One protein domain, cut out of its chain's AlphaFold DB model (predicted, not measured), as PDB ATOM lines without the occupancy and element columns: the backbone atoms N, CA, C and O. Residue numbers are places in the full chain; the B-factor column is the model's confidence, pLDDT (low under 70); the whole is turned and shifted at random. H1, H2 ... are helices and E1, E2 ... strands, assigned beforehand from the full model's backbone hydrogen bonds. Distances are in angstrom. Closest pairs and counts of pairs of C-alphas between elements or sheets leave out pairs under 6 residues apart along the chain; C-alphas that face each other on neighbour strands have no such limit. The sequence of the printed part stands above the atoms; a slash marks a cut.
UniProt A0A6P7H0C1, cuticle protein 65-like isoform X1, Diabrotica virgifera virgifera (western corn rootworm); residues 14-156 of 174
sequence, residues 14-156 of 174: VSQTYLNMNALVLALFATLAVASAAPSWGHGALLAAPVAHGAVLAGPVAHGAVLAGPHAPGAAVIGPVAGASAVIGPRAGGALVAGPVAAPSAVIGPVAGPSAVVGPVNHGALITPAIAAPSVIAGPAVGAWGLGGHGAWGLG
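Overview. This is residues 14 to 156 of the 174 residues of the protein "cuticle protein 65-like isoform X1" of Diabrotica virgifera virgifera (western corn rootworm) (UniProt A0A6P7H0C1). The chain is wound in stacked turns, a flattened solenoid whose two long sides are parallel sheets set face to face as a sandwich; one long helix, H1, lies slantwise over the outside of one sheet. E1, E3, E5, E7, E9 and E11 make the one sheet and E2, E4, E6, E8, E10 and E12 the other, each in that order, and the chain passes from sheet to sheet at each link between successive strands. The printed part has 143 residues, with one named helix followed by twelve named strands; the class is mixed, helices and strands, with under half of the residues, 70, in named elements. The whole is compact, with a radius of gyration of the C-alphas of 13.6 A, and spans 43 by 34 by 26 A.

Along the chain. H1, residues 14 to 35, begins at C-alpha 14 (3.997, -17.921, -60.761) and measures 31.2 A. Then come E1, residues 45 to 48, beginning at C-alpha 45 (28.704, -14.638, -32.123), E2, 55 to 58, E3, 64 to 68, 12.8 A long, and E4, 75 to 78. E5, 84 to 88, measures 12.6 A. E6 is 95 to 98, E7 105 to 108, E8 115 to 118, E9 125 to 127, E10 135 to 138 and E11 145 to 147. E12, residues 152 to 155, ends at C-alpha 155 (18.798, -9.277, -57.779).

Arrangement. H1 is on the sheet of E2, at a height over the sheet of 10.0 A, and not on the sheet of E1. It lies over E6, E8 and E10, and only just over E4, where 3 of its C-alphas fall. On the local plane it stands at 54 degrees to E6, slantwise to the strands. The closest C-alphas of H1 and E2 are those of Ala 35 and Ala 58, 5.2 A apart. Every O i to N i+4 pair in H1 is within hydrogen-bond range. E1 and E3 are parallel neighbours at 13 degrees, with N 47 and O 66 2.9 A apart. E2 and E4 are parallel at 1 degrees, with N 57 and O 76 at 2.9 A. In the sandwich, two sheets face to face, the facing parts are 9.6 A centre to centre and their best planes 11 degrees apart.

Size, cuts and confidence. The C-alphas farthest apart, those of Val 14 and Gly 42, are 43.4 A apart. The printed part has no cut, and no link is long. Mean pLDDT of the printed part is 74.1; 45 residues are under 70, among them residues 14 to 39 and 147 to 156.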
ATOM      1  N   VAL A  14       3.386 -19.265 -60.719       47.09
ATOM      2  CA  VAL A  14       3.997 -17.921 -60.761       47.09
ATOM      3  C   VAL A  14       3.376 -17.019 -59.693       47.09
ATOM      4  O   VAL A  14       4.096 -16.377 -58.936       47.09
ATOM      5  N   SER A  15       2.048 -17.035 -59.548       45.00
ATOM      6  CA  SER A  15       1.353 -16.274 -58.503       45.00
ATOM      7  C   SER A  15       1.731 -16.741 -57.087       45.00
ATOM      8  O   SER A  15       1.990 -15.919 -56.210       45.00
ATOM      9  N   GLN A  16       1.872 -18.053 -56.860       45.25
ATOM     10  CA  GLN A  16       2.317 -18.599 -55.569       45.25
ATOM     11  C   GLN A  16       3.780 -18.291 -55.245       45.25
ATOM     12  O   GLN A  16       4.088 -17.976 -54.096       45.25
ATOM     13  N   THR A  17       4.687 -18.351 -56.224       51.38
ATOM     14  CA  THR A  17       6.084 -17.934 -56.013       51.38
ATOM     15  C   THR A  17       6.181 -16.435 -55.753       51.38
ATOM     16  O   THR A  17       6.932 -16.032 -54.870       51.38
ATOM     17  N   TYR A  18       5.375 -15.617 -56.431       48.81
ATOM     18  CA  TYR A  18       5.319 -14.169 -56.219       48.81
ATOM     19  C   TYR A  18       4.774 -13.787 -54.836       48.81
ATOM     20  O   TYR A  18       5.354 -12.952 -54.143       48.81
ATOM     21  N   LEU A  19       3.707 -14.450 -54.380       53.34
ATOM     22  CA  LEU A  19       3.165 -14.274 -53.029       53.34
ATOM     23  C   LEU A  19       4.168 -14.697 -51.942       53.34
ATOM     24  O   LEU A  19       4.300 -14.011 -50.931       53.34
ATOM     25  N   ASN A  20       4.912 -15.785 -52.166       57.12
ATOM     26  CA  ASN A  20       5.947 -16.256 -51.243       57.12
ATOM     27  C   ASN A  20       7.174 -15.320 -51.221       57.12
ATOM     28  O   ASN A  20       7.712 -15.021 -50.160       57.12
ATOM     29  N   MET A  21       7.567 -14.770 -52.375       56.41
ATOM     30  CA  MET A  21       8.611 -13.743 -52.459       56.41
ATOM     31  C   MET A  21       8.212 -12.461 -51.720       56.41
ATOM     32  O   MET A  21       9.022 -11.917 -50.974       56.41
ATOM     33  N   ASN A  22       6.956 -12.023 -51.832       58.22
ATOM     34  CA  ASN A  22       6.452 -10.885 -51.061       58.22
ATOM     35  C   ASN A  22       6.500 -11.136 -49.550       58.22
ATOM     36  O   ASN A  22       6.883 -10.243 -48.800       58.22
ATOM     37  N   ALA A  23       6.152 -12.341 -49.094       60.81
ATOM     38  CA  ALA A  23       6.245 -12.699 -47.679       60.81
ATOM     39  C   ALA A  23       7.699 -12.674 -47.172       60.81
ATOM     40  O   ALA A  23       7.962 -12.199 -46.069       60.81
ATOM     41  N   LEU A  24       8.647 -13.123 -47.996       61.50
ATOM     42  CA  LEU A  24      10.079 -13.097 -47.694       61.50
ATOM     43  C   LEU A  24      10.606 -11.656 -47.600       61.50
ATOM     44  O   LEU A  24      11.306 -11.305 -46.654       61.50
ATOM     45  N   VAL A  25      10.207 -10.793 -48.537       61.34
ATOM     46  CA  VAL A  25      10.543  -9.361 -48.529       61.34
ATOM     47  C   VAL A  25       9.902  -8.643 -47.335       61.34
ATOM     48  O   VAL A  25      10.537  -7.806 -46.701       61.34
ATOM     49  N   LEU A  26       8.672  -8.986 -46.958       58.59
ATOM     50  CA  LEU A  26       8.023  -8.430 -45.765       58.59
ATOM     51  C   LEU A  26       8.713  -8.887 -44.473       58.59
ATOM     52  O   LEU A  26       8.959  -8.068 -43.588       58.59
ATOM     53  N   ALA A  27       9.091 -10.165 -44.377       60.50
ATOM     54  CA  ALA A  27       9.888 -10.675 -43.265       60.50
ATOM     55  C   ALA A  27      11.260  -9.987 -43.197       60.50
ATOM     56  O   ALA A  27      11.736  -9.660 -42.112       60.50
ATOM     57  N   LEU A  28      11.874  -9.688 -44.342       62.41
ATOM     58  CA  LEU A  28      13.106  -8.909 -44.422       62.41
ATOM     59  C   LEU A  28      12.929  -7.494 -43.847       62.41
ATOM     60  O   LEU A  28      13.729  -7.064 -43.022       62.41
ATOM     61  N   PHE A  29      11.890  -6.763 -44.254       55.91
ATOM     62  CA  PHE A  29      11.650  -5.413 -43.731       55.91
ATOM     63  C   PHE A  29      11.375  -5.424 -42.222       55.91
ATOM     64  O   PHE A  29      11.910  -4.592 -41.490       55.91
ATOM     65  N   ALA A  30      10.599  -6.401 -41.745       56.50
ATOM     66  CA  ALA A  30      10.341  -6.578 -40.320       56.50
ATOM     67  C   ALA A  30      11.614  -6.945 -39.534       56.50
ATOM     68  O   ALA A  30      11.843  -6.429 -38.443       56.50
ATOM     69  N   THR A  31      12.475  -7.801 -40.091       56.34
ATOM     70  CA  THR A  31      13.739  -8.201 -39.451       56.34
ATOM     71  C   THR A  31      14.753  -7.062 -39.426       56.34
ATOM     72  O   THR A  31      15.358  -6.821 -38.384       56.34
ATOM     73  N   LEU A  32      14.886  -6.293 -40.511       56.75
ATOM     74  CA  LEU A  32      15.763  -5.120 -40.550       56.75
ATOM     75  C   LEU A  32      15.366  -4.074 -39.496       56.75
ATOM     76  O   LEU A  32      16.238  -3.502 -38.843       56.75
ATOM     77  N   ALA A  33      14.062  -3.878 -39.274       53.78
ATOM     78  CA  ALA A  33      13.570  -3.019 -38.201       53.78
ATOM     79  C   ALA A  33      14.013  -3.520 -36.811       53.78
ATOM     80  O   ALA A  33      14.506  -2.730 -36.006       53.78
ATOM     81  N   VAL A  34      13.930  -4.830 -36.545       55.97
ATOM     82  CA  VAL A  34      14.380  -5.439 -35.275       55.97
ATOM     83  C   VAL A  34      15.890  -5.300 -35.055       55.97
ATOM     84  O   VAL A  34      16.311  -5.003 -33.939       55.97
ATOM     85  N   ALA A  35      16.723  -5.459 -36.089       52.25
ATOM     86  CA  ALA A  35      18.178  -5.319 -35.937       52.25
ATOM     87  C   ALA A  35      18.620  -3.916 -35.511       52.25
ATOM     88  O   ALA A  35      19.634  -3.789 -34.829       52.25
ATOM     89  N   SER A  36      17.864  -2.874 -35.871       54.03
ATOM     90  CA  SER A  36      18.178  -1.500 -35.461       54.03
ATOM     91  C   SER A  36      18.037  -1.263 -33.948       54.03
ATOM     92  O   SER A  36      18.610  -0.313 -33.422       54.03
ATOM     93  N   ALA A  37      17.331  -2.154 -33.242       52.56
ATOM     94  CA  ALA A  37      17.110  -2.096 -31.800       52.56
ATOM     95  C   ALA A  37      17.988  -3.079 -30.996       52.56
ATOM     96  O   ALA A  37      17.845  -3.174 -29.777       52.56
ATOM     97  N   ALA A  38      18.861  -3.846 -31.656       61.22
ATOM     98  CA  ALA A  38      19.540  -4.985 -31.048       61.22
ATOM     99  C   ALA A  38      20.934  -4.649 -30.468       61.22
ATOM    100  O   ALA A  38      21.619  -3.750 -30.965       61.22
ATOM    101  N   PRO A  39      21.383  -5.378 -29.426       63.56
ATOM    102  CA  PRO A  39      22.685  -5.170 -28.793       63.56
ATOM    103  C   PRO A  39      23.860  -5.472 -29.737       63.56
ATOM    104  O   PRO A  39      23.798  -6.371 -30.572       63.56
ATOM    105  N   SER A  40      24.966  -4.741 -29.577       74.38
ATOM    106  CA  SER A  40      26.206  -4.969 -30.328       74.38
ATOM    107  C   SER A  40      27.082  -6.045 -29.682       74.38
ATOM    108  O   SER A  40      27.366  -5.982 -28.485       74.38
ATOM    109  N   TRP A  41      27.592  -6.972 -30.490       77.31
ATOM    110  CA  TRP A  41      28.496  -8.044 -30.081       77.31
ATOM    111  C   TRP A  41      29.935  -7.661 -30.452       77.31
ATOM    112  O   TRP A  41      30.333  -7.694 -31.619       77.31
ATOM    113  N   GLY A  42      30.736  -7.286 -29.446       70.69
ATOM    114  CA  GLY A  42      32.149  -6.910 -29.631       70.69
ATOM    115  C   GLY A  42      33.064  -8.074 -30.047       70.69
ATOM    116  O   GLY A  42      34.160  -7.861 -30.562       70.69
ATOM    117  N   HIS A  43      32.596  -9.311 -29.882       74.19
ATOM    118  CA  HIS A  43      33.295 -10.545 -30.242       74.19
ATOM    119  C   HIS A  43      32.493 -11.347 -31.277       74.19
ATOM    120  O   HIS A  43      31.410 -10.935 -31.689       74.19
ATOM    121  N   GLY A  44      33.035 -12.479 -31.733       76.38
ATOM    122  CA  GLY A  44      32.296 -13.394 -32.605       76.38
ATOM    123  C   GLY A  44      31.054 -13.943 -31.896       76.38
ATOM    124  O   GLY A  44      31.108 -14.256 -30.708       76.38
ATOM    125  N   ALA A  45      29.944 -14.057 -32.621       81.75
ATOM    126  CA  ALA A  45      28.704 -14.638 -32.123       81.75
ATOM    127  C   ALA A  45      28.557 -16.062 -32.672       81.75
ATOM    128  O   ALA A  45      28.395 -16.252 -33.876       81.75
ATOM    129  N   LEU A  46      28.624 -17.063 -31.795       80.75
ATOM    130  CA  LEU A  46      28.446 -18.470 -32.149       80.75
ATOM    131  C   LEU A  46      27.289 -19.055 -31.343       80.75
ATOM    132  O   LEU A  46      27.337 -19.082 -30.115       80.75
ATOM    133  N   LEU A  47      26.285 -19.581 -32.038       80.62
ATOM    134  CA  LEU A  47      25.284 -20.464 -31.450       80.62
ATOM    135  C   LEU A  47      25.442 -21.841 -32.088       80.62
ATOM    136  O   LEU A  47      25.068 -22.040 -33.240       80.62
ATOM    137  N   ALA A  48      26.018 -22.776 -31.336       75.31
ATOM    138  CA  ALA A  48      26.258 -24.151 -31.762       75.31
ATOM    139  C   ALA A  48      25.443 -25.115 -30.887       75.31
ATOM    140  O   ALA A  48      25.962 -25.682 -29.927       75.31
ATOM    141  N   ALA A  49      24.147 -25.249 -31.171       69.69
ATOM    142  CA  ALA A  49      23.251 -26.154 -30.453       69.69
ATOM    143  C   ALA A  49      21.963 -26.420 -31.252       69.69
ATOM    144  O   ALA A  49      21.544 -25.566 -32.038       69.69
ATOM    145  N   PRO A  50      21.284 -27.562 -31.025       69.56
ATOM    146  CA  PRO A  50      19.896 -27.738 -31.433       69.56
ATOM    147  C   PRO A  50      19.020 -26.646 -30.815       69.56
ATOM    148  O   PRO A  50      19.005 -26.485 -29.594       69.56
ATOM    149  N   VAL A  51      18.267 -25.916 -31.636       74.00
ATOM    150  CA  VAL A  51      17.341 -24.887 -31.141       74.00
ATOM    151  C   VAL A  51      15.927 -25.219 -31.593       74.00
ATOM    152  O   VAL A  51      15.631 -25.208 -32.786       74.00
ATOM    153  N   ALA A  52      15.057 -25.507 -30.621       68.88
ATOM    154  CA  ALA A  52      13.661 -25.891 -30.848       68.88
ATOM    155  C   ALA A  52      12.701 -24.701 -31.058       68.88
ATOM    156  O   ALA A  52      11.563 -24.909 -31.466       68.88
ATOM    157  N   HIS A  53      13.155 -23.470 -30.787       72.06
ATOM    158  CA  HIS A  53      12.358 -22.237 -30.897       72.06
ATOM    159  C   HIS A  53      12.928 -21.223 -31.906       72.06
ATOM    160  O   HIS A  53      12.497 -20.075 -31.957       72.06
ATOM    161  N   GLY A  54      13.868 -21.656 -32.747       71.69
ATOM    162  CA  GLY A  54      14.537 -20.835 -33.748       71.69
ATOM    163  C   GLY A  54      15.717 -20.061 -33.171       71.69
ATOM    164  O   GLY A  54      15.766 -19.763 -31.982       71.69
ATOM    165  N   ALA A  55      16.701 -19.775 -34.018       79.00
ATOM    166  CA  ALA A  55      17.916 -19.069 -33.624       79.00
ATOM    167  C   ALA A  55      17.974 -17.703 -34.308       79.00
ATOM    168  O   ALA A  55      17.949 -17.629 -35.534       79.00
ATOM    169  N   VAL A  56      18.067 -16.629 -33.524       81.69
ATOM    170  CA  VAL A  56      18.212 -15.266 -34.046       81.69
ATOM    171  C   VAL A  56      19.433 -14.618 -33.414       81.69
ATOM    172  O   VAL A  56      19.503 -14.475 -32.195       81.69
ATOM    173  N   LEU A  57      20.382 -14.206 -34.250       82.19
ATOM    174  CA  LEU A  57      21.441 -13.275 -33.879       82.19
ATOM    175  C   LEU A  57      21.073 -11.913 -34.449       82.19
ATOM    176  O   LEU A  57      21.025 -11.752 -35.666       82.19
ATOM    177  N   ALA A  58      20.789 -10.954 -33.573       81.88
ATOM    178  CA  ALA A  58      20.451  -9.593 -33.956       81.88
ATOM    179  C   ALA A  58      21.491  -8.609 -33.409       81.88
ATOM    180  O   ALA A  58      21.907  -8.723 -32.253       81.88
ATOM    181  N   GLY A  59      21.854  -7.634 -34.241       79.44
ATOM    182  CA  GLY A  59      22.741  -6.523 -33.912       79.44
ATOM    183  C   GLY A  59      24.116  -6.607 -34.587       79.44
ATOM    184  O   GLY A  59      24.430  -7.597 -35.250       79.44
ATOM    185  N   PRO A  60      24.943  -5.552 -34.466       81.06
ATOM    186  CA  PRO A  60      26.281  -5.520 -35.053       81.06
ATOM    187  C   PRO A  60      27.194  -6.614 -34.483       81.06
ATOM    188  O   PRO A  60      27.255  -6.772 -33.263       81.06
ATOM    189  N   VAL A  61      27.952  -7.312 -35.335       84.81
ATOM    190  CA  VAL A  61      28.925  -8.343 -34.926       84.81
ATOM    191  C   VAL A  61      30.306  -8.054 -35.517       84.81
ATOM    192  O   VAL A  61      30.479  -8.003 -36.736       84.81
ATOM    193  N   ALA A  62      31.314  -7.898 -34.658       81.50
ATOM    194  CA  ALA A  62      32.639  -7.434 -35.077       81.50
ATOM    195  C   ALA A  62      33.527  -8.504 -35.751       81.50
ATOM    196  O   ALA A  62      34.306  -8.170 -36.635       81.50
ATOM    197  N   HIS A  63      33.440  -9.779 -35.352       81.75
ATOM    198  CA  HIS A  63      34.420 -10.803 -35.778       81.75
ATOM    199  C   HIS A  63      33.828 -11.950 -36.612       81.75
ATOM    200  O   HIS A  63      34.563 -12.643 -37.309       81.75
ATOM    201  N   GLY A  64      32.509 -12.145 -36.579       85.94
ATOM    202  CA  GLY A  64      31.812 -13.173 -37.355       85.94
ATOM    203  C   GLY A  64      30.599 -13.733 -36.622       85.94
ATOM    204  O   GLY A  64      30.553 -13.710 -35.392       85.94
ATOM    205  N   ALA A  65      29.621 -14.220 -37.379       87.50
ATOM    206  CA  ALA A  65      28.368 -14.755 -36.858       87.50
ATOM    207  C   ALA A  65      28.127 -16.164 -37.404       87.50
ATOM    208  O   ALA A  65      28.062 -16.360 -38.618       87.50
ATOM    209  N   VAL A  66      27.987 -17.151 -36.524       88.69
ATOM    210  CA  VAL A  66      27.759 -18.544 -36.913       88.69
ATOM    211  C   VAL A  66      26.584 -19.126 -36.137       88.69
ATOM    212  O   VAL A  66      26.573 -19.147 -34.907       88.69
ATOM    213  N   LEU A  67      25.607 -19.641 -36.877       86.19
ATOM    214  CA  LEU A  67      24.520 -20.474 -36.375       86.19
ATOM    215  C   LEU A  67      24.765 -21.898 -36.864       86.19
ATOM    216  O   LEU A  67      24.719 -22.144 -38.068       86.19
ATOM    217  N   ALA A  68      25.066 -22.817 -35.954       85.75
ATOM    218  CA  ALA A  68      25.369 -24.203 -36.272       85.75
ATOM    219  C   ALA A  68      24.435 -25.160 -35.523       85.75
ATOM    220  O   ALA A  68      24.316 -25.113 -34.298       85.75
ATOM    221  N   GLY A  69      23.834 -26.084 -36.267       81.62
ATOM    222  CA  GLY A  69      23.006 -27.155 -35.724       81.62
ATOM    223  C   GLY A  69      21.609 -27.215 -36.342       81.62
ATOM    224  O   GLY A  69      21.271 -26.444 -37.242       81.62
ATOM    225  N   PRO A  70      20.789 -28.183 -35.901       78.69
ATOM    226  CA  PRO A  70      19.396 -28.249 -36.299       78.69
ATOM    227  C   PRO A  70      18.604 -27.092 -35.679       78.69
ATOM    228  O   PRO A  70      18.601 -26.913 -34.459       78.69
ATOM    229  N   HIS A  71      17.892 -26.334 -36.514       79.62
ATOM    230  CA  HIS A  71      17.040 -25.234 -36.058       79.62
ATOM    231  C   HIS A  71      15.596 -25.416 -36.536       79.62
ATOM    232  O   HIS A  71      15.323 -25.597 -37.727       79.62
ATOM    233  N   ALA A  72      14.661 -25.314 -35.598       79.38
ATOM    234  CA  ALA A  72      13.230 -25.227 -35.852       79.38
ATOM    235  C   ALA A  72      12.664 -24.087 -34.990       79.38
ATOM    236  O   ALA A  72      13.033 -24.020 -33.825       79.38
ATOM    237  N   PRO A  73      11.836 -23.169 -35.517       73.75
ATOM    238  CA  PRO A  73      11.311 -23.131 -36.877       73.75
ATOM    239  C   PRO A  73      12.247 -22.471 -37.905       73.75
ATOM    240  O   PRO A  73      11.896 -22.443 -39.073       73.75
ATOM    241  N   GLY A  74      13.426 -21.951 -37.546       82.50
ATOM    242  CA  GLY A  74      14.335 -21.325 -38.520       82.50
ATOM    243  C   GLY A  74      15.568 -20.676 -37.896       82.50
ATOM    244  O   GLY A  74      15.780 -20.772 -36.687       82.50
ATOM    245  N   ALA A  75      16.383 -20.023 -38.726       84.31
ATOM    246  CA  ALA A  75      17.613 -19.355 -38.309       84.31
ATOM    247  C   ALA A  75      17.786 -18.000 -39.011       84.31
ATOM    248  O   ALA A  75      17.607 -17.908 -40.226       84.31
ATOM    249  N   ALA A  76      18.152 -16.957 -38.266       85.00
ATOM    250  CA  ALA A  76      18.367 -15.621 -38.806       85.00
ATOM    251  C   ALA A  76      19.598 -14.936 -38.197       85.00
ATOM    252  O   ALA A  76      19.781 -14.927 -36.981       85.00
ATOM    253  N   VAL A  77      20.408 -14.315 -39.050       85.94
ATOM    254  CA  VAL A  77      21.446 -13.352 -38.666       85.94
ATOM    255  C   VAL A  77      21.036 -11.997 -39.223       85.94
ATOM    256  O   VAL A  77      20.808 -11.868 -40.424       85.94
ATOM    257  N   ILE A  78      20.897 -10.998 -38.357       84.88
ATOM    258  CA  ILE A  78      20.332  -9.701 -38.712       84.88
ATOM    259  C   ILE A  78      21.212  -8.589 -38.142       84.88
ATOM    260  O   ILE A  78      21.389  -8.482 -36.931       84.88
ATOM    261  N   GLY A  79      21.720  -7.722 -39.010       83.06
ATOM    262  CA  GLY A  79      22.606  -6.619 -38.653       83.06
ATOM    263  C   GLY A  79      23.948  -6.684 -39.384       83.06
ATOM    264  O   GLY A  79      24.227  -7.647 -40.098       83.06
ATOM    265  N   PRO A  80      24.777  -5.635 -39.255       83.69
ATOM    266  CA  PRO A  80      26.081  -5.596 -39.901       83.69
ATOM    267  C   PRO A  80      27.050  -6.599 -39.266       83.69
ATOM    268  O   PRO A  80      27.235  -6.614 -38.049       83.69
ATOM    269  N   VAL A  81      27.710  -7.403 -40.098       87.56
ATOM    270  CA  VAL A  81      28.722  -8.381 -39.685       87.56
ATOM    271  C   VAL A  81      30.040  -8.034 -40.371       87.56
ATOM    272  O   VAL A  81      30.164  -8.096 -41.591       87.56
ATOM    273  N   ALA A  82      31.052  -7.652 -39.595       87.06
ATOM    274  CA  ALA A  82      32.366  -7.337 -40.156       87.06
ATOM    275  C   ALA A  82      33.169  -8.604 -40.527       87.06
ATOM    276  O   ALA A  82      34.010  -8.565 -41.420       87.06
ATOM    277  N   GLY A  83      32.891  -9.735 -39.873       87.44
ATOM    278  CA  GLY A  83      33.456 -11.040 -40.222       87.44
ATOM    279  C   GLY A  83      32.578 -11.866 -41.164       87.44
ATOM    280  O   GLY A  83      31.631 -11.367 -41.768       87.44
ATOM    281  N   ALA A  84      32.884 -13.162 -41.271       88.94
ATOM    282  CA  ALA A  84      32.066 -14.100 -42.040       88.94
ATOM    283  C   ALA A  84      30.736 -14.388 -41.331       88.94
ATOM    284  O   ALA A  84      30.668 -14.412 -40.097       88.94
ATOM    285  N   SER A  85      29.690 -14.651 -42.115       90.00
ATOM    286  CA  SER A  85      28.381 -15.062 -41.601       90.00
ATOM    287  C   SER A  85      28.012 -16.447 -42.130       90.00
ATOM    288  O   SER A  85      27.936 -16.631 -43.346       90.00
ATOM    289  N   ALA A  86      27.733 -17.412 -41.256       88.81
ATOM    290  CA  ALA A  86      27.364 -18.761 -41.673       88.81
ATOM    291  C   ALA A  86      26.149 -19.303 -40.915       88.81
ATOM    292  O   ALA A  86      26.063 -19.210 -39.694       88.81
ATOM    293  N   VAL A  87      25.232 -19.931 -41.649       86.88
ATOM    294  CA  VAL A  87      24.085 -20.659 -41.098       86.88
ATOM    295  C   VAL A  87      24.167 -22.107 -41.583       86.88
ATOM    296  O   VAL A  87      23.936 -22.403 -42.756       86.88
ATOM    297  N   ILE A  88      24.520 -23.032 -40.691       87.12
ATOM    298  CA  ILE A  88      24.950 -24.402 -41.009       87.12
ATOM    299  C   ILE A  88      24.061 -25.426 -40.290       87.12
ATOM    300  O   ILE A  88      23.896 -25.358 -39.078       87.12
ATOM    301  N   GLY A  89      23.535 -26.412 -41.021       83.69
ATOM    302  CA  GLY A  89      22.767 -27.535 -40.455       83.69
ATOM    303  C   GLY A  89      21.363 -27.698 -41.051       83.69
ATOM    304  O   GLY A  89      20.949 -26.896 -41.876       83.69
ATOM    305  N   PRO A  90      20.617 -28.758 -40.709       82.69
ATOM    306  CA  PRO A  90      19.262 -28.959 -41.218       82.69
ATOM    307  C   PRO A  90      18.252 -28.001 -40.565       82.69
ATOM    308  O   PRO A  90      18.296 -27.758 -39.359       82.69
ATOM    309  N   ARG A  91      17.308 -27.466 -41.347       84.38
ATOM    310  CA  ARG A  91      16.298 -26.505 -40.874       84.38
ATOM    311  C   ARG A  91      14.895 -26.873 -41.334       84.38
ATOM    312  O   ARG A  91      14.663 -27.121 -42.518       84.38
ATOM    313  N   ALA A  92      13.962 -26.846 -40.386       80.62
ATOM    314  CA  ALA A  92      12.545 -27.090 -40.654       80.62
ATOM    315  C   ALA A  92      11.835 -25.879 -41.286       80.62
ATOM    316  O   ALA A  92      10.846 -26.051 -41.989       80.62
ATOM    317  N   GLY A  93      12.340 -24.662 -41.082       79.00
ATOM    318  CA  GLY A  93      11.874 -23.480 -41.808       79.00
ATOM    319  C   GLY A  93      13.033 -22.662 -42.353       79.00
ATOM    320  O   GLY A  93      14.042 -23.235 -42.755       79.00
ATOM    321  N   GLY A  94      12.850 -21.349 -42.468       82.62
ATOM    322  CA  GLY A  94      13.714 -20.508 -43.297       82.62
ATOM    323  C   GLY A  94      15.093 -20.192 -42.712       82.62
ATOM    324  O   GLY A  94      15.334 -20.334 -41.509       82.62
ATOM    325  N   ALA A  95      15.985 -19.729 -43.589       85.00
ATOM    326  CA  ALA A  95      17.313 -19.227 -43.247       85.00
ATOM    327  C   ALA A  95      17.510 -17.808 -43.801       85.00
ATOM    328  O   ALA A  95      17.386 -17.593 -45.004       85.00
ATOM    329  N   LEU A  96      17.834 -16.843 -42.946       86.00
ATOM    330  CA  LEU A  96      18.002 -15.445 -43.348       86.00
ATOM    331  C   LEU A  96      19.352 -14.892 -42.889       86.00
ATOM    332  O   LEU A  96      19.725 -15.033 -41.728       86.00
ATOM    333  N   VAL A  97      20.043 -14.197 -43.785       86.88
ATOM    334  CA  VAL A  97      21.128 -13.272 -43.445       86.88
ATOM    335  C   VAL A  97      20.742 -11.904 -43.995       86.88
ATOM    336  O   VAL A  97      20.584 -11.756 -45.203       86.88
ATOM    337  N   ALA A  98      20.545 -10.921 -43.121       85.44
ATOM    338  CA  ALA A  98      20.091  -9.586 -43.496       85.44
ATOM    339  C   ALA A  98      21.016  -8.509 -42.918       85.44
ATOM    340  O   ALA A  98      21.142  -8.377 -41.703       85.44
ATOM    341  N   GLY A  99      21.623  -7.708 -43.788       83.12
ATOM    342  CA  GLY A  99      22.543  -6.632 -43.427       83.12
ATOM    343  C   GLY A  99      23.872  -6.705 -44.187       83.12
ATOM    344  O   GLY A  99      24.114  -7.664 -44.920       83.12
ATOM    345  N   PRO A 100      24.736  -5.682 -44.053       84.19
ATOM    346  CA  PRO A 100      26.058  -5.691 -44.669       84.19
ATOM    347  C   PRO A 100      26.954  -6.776 -44.064       84.19
ATOM    348  O   PRO A 100      27.099  -6.834 -42.842       84.19
ATOM    349  N   VAL A 101      27.608  -7.574 -44.906       86.81
ATOM    350  CA  VAL A 101      28.620  -8.554 -44.494       86.81
ATOM    351  C   VAL A 101      29.932  -8.253 -45.217       86.81
ATOM    352  O   VAL A 101      29.995  -8.252 -46.445       86.81
ATOM    353  N   ALA A 102      30.996  -7.958 -44.468       88.00
ATOM    354  CA  ALA A 102      32.287  -7.569 -45.054       88.00
ATOM    355  C   ALA A 102      33.167  -8.765 -45.486       88.00
ATOM    356  O   ALA A 102      34.213  -8.573 -46.117       88.00
ATOM    357  N   ALA A 103      32.728  -9.988 -45.198       88.38
ATOM    358  CA  ALA A 103      33.353 -11.244 -45.600       88.38
ATOM    359  C   ALA A 103      32.286 -12.218 -46.162       88.38
ATOM    360  O   ALA A 103      31.112 -11.846 -46.231       88.38
ATOM    361  N   PRO A 104      32.647 -13.453 -46.569       88.00
ATOM    362  CA  PRO A 104      31.695 -14.359 -47.200       88.00
ATOM    363  C   PRO A 104      30.476 -14.679 -46.328       88.00
ATOM    364  O   PRO A 104      30.588 -14.868 -45.109       88.00
ATOM    365  N   SER A 105      29.327 -14.835 -46.986       88.44
ATOM    366  CA  SER A 105      28.080 -15.289 -46.364       88.44
ATOM    367  C   SER A 105      27.656 -16.656 -46.891       88.44
ATOM    368  O   SER A 105      27.607 -16.867 -48.101       88.44
ATOM    369  N   ALA A 106      27.302 -17.592 -46.010       88.06
ATOM    370  CA  ALA A 106      26.905 -18.934 -46.429       88.06
ATOM    371  C   ALA A 106      25.687 -19.482 -45.675       88.06
ATOM    372  O   ALA A 106      25.638 -19.466 -44.446       88.06
ATOM    373  N   VAL A 107      24.740 -20.056 -46.417       86.50
ATOM    374  CA  VAL A 107      23.676 -20.921 -45.891       86.50
ATOM    375  C   VAL A 107      23.925 -22.338 -46.400       86.50
ATOM    376  O   VAL A 107      23.814 -22.609 -47.597       86.50
ATOM    377  N   ILE A 108      24.288 -23.240 -45.486       86.00
ATOM    378  CA  ILE A 108      24.768 -24.591 -45.805       86.00
ATOM    379  C   ILE A 108      23.901 -25.638 -45.113       86.00
ATOM    380  O   ILE A 108      23.725 -25.607 -43.892       86.00
ATOM    381  N   GLY A 109      23.366 -26.583 -45.885       83.25
ATOM    382  CA  GLY A 109      22.599 -27.733 -45.394       83.25
ATOM    383  C   GLY A 109      21.111 -27.690 -45.766       83.25
ATOM    384  O   GLY A 109      20.648 -26.678 -46.294       83.25
ATOM    385  N   PRO A 110      20.355 -28.769 -45.488       82.69
ATOM    386  CA  PRO A 110      18.956 -28.885 -45.894       82.69
ATOM    387  C   PRO A 110      18.083 -27.778 -45.299       82.69
ATOM    388  O   PRO A 110      18.134 -27.536 -44.091       82.69
ATOM    389  N   VAL A 111      17.266 -27.118 -46.120       80.56
ATOM    390  CA  VAL A 111      16.304 -26.101 -45.666       80.56
ATOM    391  C   VAL A 111      14.940 -26.403 -46.266       80.56
ATOM    392  O   VAL A 111      14.768 -26.384 -47.483       80.56
ATOM    393  N   ALA A 112      13.958 -26.695 -45.417       81.81
ATOM    394  CA  ALA A 112      12.589 -26.895 -45.882       81.81
ATOM    395  C   ALA A 112      11.891 -25.561 -46.217       81.81
ATOM    396  O   ALA A 112      11.051 -25.515 -47.112       81.81
ATOM    397  N   GLY A 113      12.249 -24.475 -45.520       75.88
ATOM    398  CA  GLY A 113      11.709 -23.132 -45.741       75.88
ATOM    399  C   GLY A 113      12.551 -22.242 -46.670       75.88
ATOM    400  O   GLY A 113      13.635 -22.633 -47.108       75.88
ATOM    401  N   PRO A 114      12.059 -21.027 -46.977       78.38
ATOM    402  CA  PRO A 114      12.746 -20.086 -47.860       78.38
ATOM    403  C   PRO A 114      14.096 -19.642 -47.290       78.38
ATOM    404  O   PRO A 114      14.263 -19.542 -46.073       78.38
ATOM    405  N   SER A 115      15.053 -19.341 -48.169       82.69
ATOM    406  CA  SER A 115      16.377 -18.855 -47.760       82.69
ATOM    407  C   SER A 115      16.742 -17.544 -48.435       82.69
ATOM    408  O   SER A 115      16.543 -17.403 -49.638       82.69
ATOM    409  N   ALA A 116      17.312 -16.597 -47.695       82.69
ATOM    410  CA  ALA A 116      17.772 -15.353 -48.293       82.69
ATOM    411  C   ALA A 116      19.053 -14.797 -47.675       82.69
ATOM    412  O   ALA A 116      19.260 -14.862 -46.465       82.69
ATOM    413  N   VAL A 117      19.878 -14.199 -48.532       83.38
ATOM    414  CA  VAL A 117      20.972 -13.307 -48.145       83.38
ATOM    415  C   VAL A 117      20.671 -11.943 -48.745       83.38
ATOM    416  O   VAL A 117      20.572 -11.810 -49.966       83.38
ATOM    417  N   VAL A 118      20.476 -10.938 -47.895       82.00
ATOM    418  CA  VAL A 118      20.062  -9.605 -48.326       82.00
ATOM    419  C   VAL A 118      20.930  -8.523 -47.708       82.00
ATOM    420  O   VAL A 118      21.035  -8.407 -46.490       82.00
ATOM    421  N   GLY A 119      21.498  -7.686 -48.564       78.19
ATOM    422  CA  GLY A 119      22.424  -6.627 -48.196       78.19
ATOM    423  C   GLY A 119      23.752  -6.753 -48.942       78.19
ATOM    424  O   GLY A 119      23.959  -7.708 -49.693       78.19
ATOM    425  N   PRO A 120      24.649  -5.767 -48.781       82.50
ATOM    426  CA  PRO A 120      25.972  -5.830 -49.374       82.50
ATOM    427  C   PRO A 120      26.757  -7.019 -48.822       82.50
ATOM    428  O   PRO A 120      26.899  -7.122 -47.606       82.50
ATOM    429  N   VAL A 121      27.302  -7.873 -49.687       82.06
ATOM    430  CA  VAL A 121      28.210  -8.952 -49.265       82.06
ATOM    431  C   VAL A 121      29.534  -8.809 -49.990       82.06
ATOM    432  O   VAL A 121      29.598  -8.797 -51.217       82.06
ATOM    433  N   ASN A 122      30.615  -8.696 -49.235       83.00
ATOM    434  CA  ASN A 122      31.952  -8.659 -49.798       83.00
ATOM    435  C   ASN A 122      32.561 -10.068 -49.753       83.00
ATOM    436  O   ASN A 122      32.412 -10.779 -48.768       83.00
ATOM    437  N   HIS A 123      33.260 -10.468 -50.812       81.31
ATOM    438  CA  HIS A 123      33.762 -11.830 -51.060       81.31
ATOM    439  C   HIS A 123      32.693 -12.896 -51.383       81.31
ATOM    440  O   HIS A 123      33.017 -14.083 -51.442       81.31
ATOM    441  N   GLY A 124      31.462 -12.473 -51.691       83.12
ATOM    442  CA  GLY A 124      30.410 -13.322 -52.257       83.12
ATOM    443  C   GLY A 124      29.522 -14.046 -51.240       83.12
ATOM    444  O   GLY A 124      29.816 -14.097 -50.044       83.12
ATOM    445  N   ALA A 125      28.419 -14.624 -51.724       83.94
ATOM    446  CA  ALA A 125      27.558 -15.472 -50.904       83.94
ATOM    447  C   ALA A 125      27.102 -16.752 -51.595       83.94
ATOM    448  O   ALA A 125      26.918 -16.825 -52.812       83.94
ATOM    449  N   LEU A 126      26.867 -17.759 -50.765       86.62
ATOM    450  CA  LEU A 126      26.480 -19.092 -51.182       86.62
ATOM    451  C   LEU A 126      25.235 -19.551 -50.428       86.62
ATOM    452  O   LEU A 126      25.172 -19.502 -49.201       86.62
ATOM    453  N   ILE A 127      24.279 -20.092 -51.167       82.69
ATOM    454  CA  ILE A 127      23.138 -20.823 -50.635       82.69
ATOM    455  C   ILE A 127      23.147 -22.218 -51.284       82.69
ATOM    456  O   ILE A 127      23.056 -22.334 -52.505       82.69
ATOM    457  N   THR A 128      23.303 -23.285 -50.492       79.69
ATOM    458  CA  THR A 128      23.439 -24.663 -51.016       79.69
ATOM    459  C   THR A 128      22.147 -25.240 -51.618       79.69
ATOM    460  O   THR A 128      21.071 -24.841 -51.193       79.69
ATOM    461  N   PRO A 129      22.218 -26.233 -52.535       58.47
ATOM    462  CA  PRO A 129      21.073 -26.707 -53.328       58.47
ATOM    463  C   PRO A 129      19.977 -27.510 -52.637       58.47
ATOM    464  O   PRO A 129      18.911 -27.682 -53.224       58.47
ATOM    465  N   ALA A 130      20.185 -27.983 -51.412       72.75
ATOM    466  CA  ALA A 130      19.190 -28.777 -50.694       72.75
ATOM    467  C   ALA A 130      18.092 -27.900 -50.055       72.75
ATOM    468  O   ALA A 130      17.835 -27.993 -48.856       72.75
ATOM    469  N   ILE A 131      17.466 -27.021 -50.841       68.69
ATOM    470  CA  ILE A 131      16.412 -26.112 -50.385       68.69
ATOM    471  C   ILE A 131      15.121 -26.450 -51.116       68.69
ATOM    472  O   ILE A 131      15.049 -26.394 -52.345       68.69
ATOM    473  N   ALA A 132      14.101 -26.811 -50.339       71.88
ATOM    474  CA  ALA A 132      12.791 -27.216 -50.847       71.88
ATOM    475  C   ALA A 132      11.886 -26.025 -51.228       71.88
ATOM    476  O   ALA A 132      10.784 -26.219 -51.737       71.88
ATOM    477  N   ALA A 133      12.344 -24.798 -50.977       69.12
ATOM    478  CA  ALA A 133      11.626 -23.539 -51.149       69.12
ATOM    479  C   ALA A 133      12.494 -22.495 -51.898       69.12
ATOM    480  O   ALA A 133      13.674 -22.745 -52.145       69.12
ATOM    481  N   PRO A 134      11.944 -21.317 -52.255       72.38
ATOM    482  CA  PRO A 134      12.690 -20.298 -52.989       72.38
ATOM    483  C   PRO A 134      13.927 -19.802 -52.235       72.38
ATOM    484  O   PRO A 134      13.897 -19.631 -51.008       72.38
ATOM    485  N   SER A 135      14.988 -19.514 -52.988       74.12
ATOM    486  CA  SER A 135      16.219 -18.911 -52.477       74.12
ATOM    487  C   SER A 135      16.531 -17.591 -53.181       74.12
ATOM    488  O   SER A 135      16.401 -17.474 -54.402       74.12
ATOM    489  N   VAL A 136      16.916 -16.574 -52.405       79.44
ATOM    490  CA  VAL A 136      17.179 -15.224 -52.923       79.44
ATOM    491  C   VAL A 136      18.508 -14.690 -52.418       79.44
ATOM    492  O   VAL A 136      18.821 -14.749 -51.232       79.44
ATOM    493  N   ILE A 137      19.270 -14.101 -53.326       77.44
ATOM    494  CA  ILE A 137      20.404 -13.251 -52.990       77.44
ATOM    495  C   ILE A 137      20.106 -11.856 -53.547       77.44
ATOM    496  O   ILE A 137      19.916 -11.701 -54.756       77.44
ATOM    497  N   ALA A 138      20.040 -10.850 -52.676       77.06
ATOM    498  CA  ALA A 138      19.693  -9.484 -53.060       77.06
ATOM    499  C   ALA A 138      20.656  -8.458 -52.455       77.06
ATOM    500  O   ALA A 138      20.768  -8.338 -51.238       77.06
ATOM    501  N   GLY A 139      21.317  -7.673 -53.301       70.62
ATOM    502  CA  GLY A 139      22.254  -6.640 -52.863       70.62
ATOM    503  C   GLY A 139      23.520  -6.564 -53.719       70.62
ATOM    504  O   GLY A 139      23.796  -7.464 -54.515       70.62
ATOM    505  N   PRO A 140      24.286  -5.467 -53.601       70.38
ATOM    506  CA  PRO A 140      25.571  -5.342 -54.272       70.38
ATOM    507  C   PRO A 140      26.573  -6.328 -53.673       70.38
ATOM    508  O   PRO A 140      26.647  -6.489 -52.458       70.38
ATOM    509  N   ALA A 141      27.390  -6.955 -54.509       64.12
ATOM    510  CA  ALA A 141      28.508  -7.732 -54.000       64.12
ATOM    511  C   ALA A 141      29.698  -7.741 -54.921       64.12
ATOM    512  O   ALA A 141      29.611  -7.549 -56.135       64.12
ATOM    513  N   VAL A 142      30.804  -8.064 -54.277       64.25
ATOM    514  CA  VAL A 142      32.095  -8.307 -54.882       64.25
ATOM    515  C   VAL A 142      32.435  -9.755 -54.555       64.25
ATOM    516  O   VAL A 142      32.532 -10.094 -53.382       64.25
ATOM    517  N   GLY A 143      32.570 -10.627 -55.551       66.81
ATOM    518  CA  GLY A 143      32.897 -12.045 -55.343       66.81
ATOM    519  C   GLY A 143      31.905 -13.016 -55.980       66.81
ATOM    520  O   GLY A 143      30.989 -12.616 -56.696       66.81
ATOM    521  N   ALA A 144      32.126 -14.310 -55.752       70.88
ATOM    522  CA  ALA A 144      31.338 -15.375 -56.363       70.88
ATOM    523  C   ALA A 144      29.974 -15.536 -55.677       70.88
ATOM    524  O   ALA A 144      29.877 -15.527 -54.451       70.88
ATOM    525  N   TRP A 145      28.930 -15.754 -56.474       73.31
ATOM    526  CA  TRP A 145      27.602 -16.087 -55.971       73.31
ATOM    527  C   TRP A 145      27.200 -17.492 -56.393       73.31
ATOM    528  O   TRP A 145      27.419 -17.890 -57.536       73.31
ATOM    529  N   GLY A 146      26.560 -18.220 -55.485       73.00
ATOM    530  CA  GLY A 146      25.965 -19.514 -55.784       73.00
ATOM    531  C   GLY A 146      24.587 -19.631 -55.155       73.00
ATOM    532  O   GLY A 146      24.454 -19.536 -53.938       73.00
ATOM    533  N   LEU A 147      23.570 -19.859 -55.981       69.69
ATOM    534  CA  LEU A 147      22.245 -20.275 -55.538       69.69
ATOM    535  C   LEU A 147      22.022 -21.715 -55.973       69.69
ATOM    536  O   LEU A 147      22.085 -22.031 -57.159       69.69
ATOM    537  N   GLY A 148      21.730 -22.579 -55.016       62.06
ATOM    538  CA  GLY A 148      21.160 -23.882 -55.280       62.06
ATOM    539  C   GLY A 148      19.722 -23.959 -54.761       62.06
ATOM    540  O   GLY A 148      19.388 -23.349 -53.746       62.06
ATOM    541  N   GLY A 149      18.899 -24.775 -55.420       58.28
ATOM    542  CA  GLY A 149      17.543 -25.114 -54.975       58.28
ATOM    543  C   GLY A 149      16.463 -24.762 -55.997       58.28
ATOM    544  O   GLY A 149      16.743 -24.231 -57.074       58.28
ATOM    545  N   HIS A 150      15.212 -25.084 -55.672       49.56
ATOM    546  CA  HIS A 150      14.070 -24.823 -56.549       49.56
ATOM    547  C   HIS A 150      13.632 -23.347 -56.466       49.56
ATOM    548  O   HIS A 150      13.173 -22.891 -55.422       49.56
ATOM    549  N   GLY A 151      13.726 -22.601 -57.576       54.00
ATOM    550  CA  GLY A 151      13.249 -21.210 -57.656       54.00
ATOM    551  C   GLY A 151      14.241 -20.159 -57.143       54.00
ATOM    552  O   GLY A 151      13.856 -19.276 -56.381       54.00
ATOM    553  N   ALA A 152      15.506 -20.276 -57.546       57.94
ATOM    554  CA  ALA A 152      16.578 -19.334 -57.231       57.94
ATOM    555  C   ALA A 152      16.457 -18.010 -58.016       57.94
ATOM    556  O   ALA A 152      16.404 -18.032 -59.247       57.94
ATOM    557  N   TRP A 153      16.491 -16.866 -57.321       55.00
ATOM    558  CA  TRP A 153      16.471 -15.526 -57.930       55.00
ATOM    559  C   TRP A 153      17.603 -14.641 -57.383       55.00
ATOM    560  O   TRP A 153      17.764 -14.502 -56.170       55.00
ATOM    561  N   GLY A 154      18.386 -14.024 -58.272       54.97
ATOM    562  CA  GLY A 154      19.446 -13.074 -57.916       54.97
ATOM    563  C   GLY A 154      19.108 -11.661 -58.390       54.97
ATOM    564  O   GLY A 154      18.910 -11.454 -59.585       54.97
ATOM    565  N   LEU A 155      19.053 -10.691 -57.474       55.09
ATOM    566  CA  LEU A 155      18.798  -9.277 -57.779       55.09
ATOM    567  C   LEU A 155      19.963  -8.427 -57.245       55.09
ATOM    568  O   LEU A 155      19.946  -7.966 -56.104       55.09
ATOM    569  N   GLY A 156      21.005  -8.235 -58.059       48.53
ATOM    570  CA  GLY A 156      22.179  -7.447 -57.674       48.53
ATOM    571  C   GLY A 156      23.007  -6.974 -58.869       48.53
ATOM    572  O   GLY A 156      23.203  -7.710 -59.835       48.53
TER     573      GLY A 156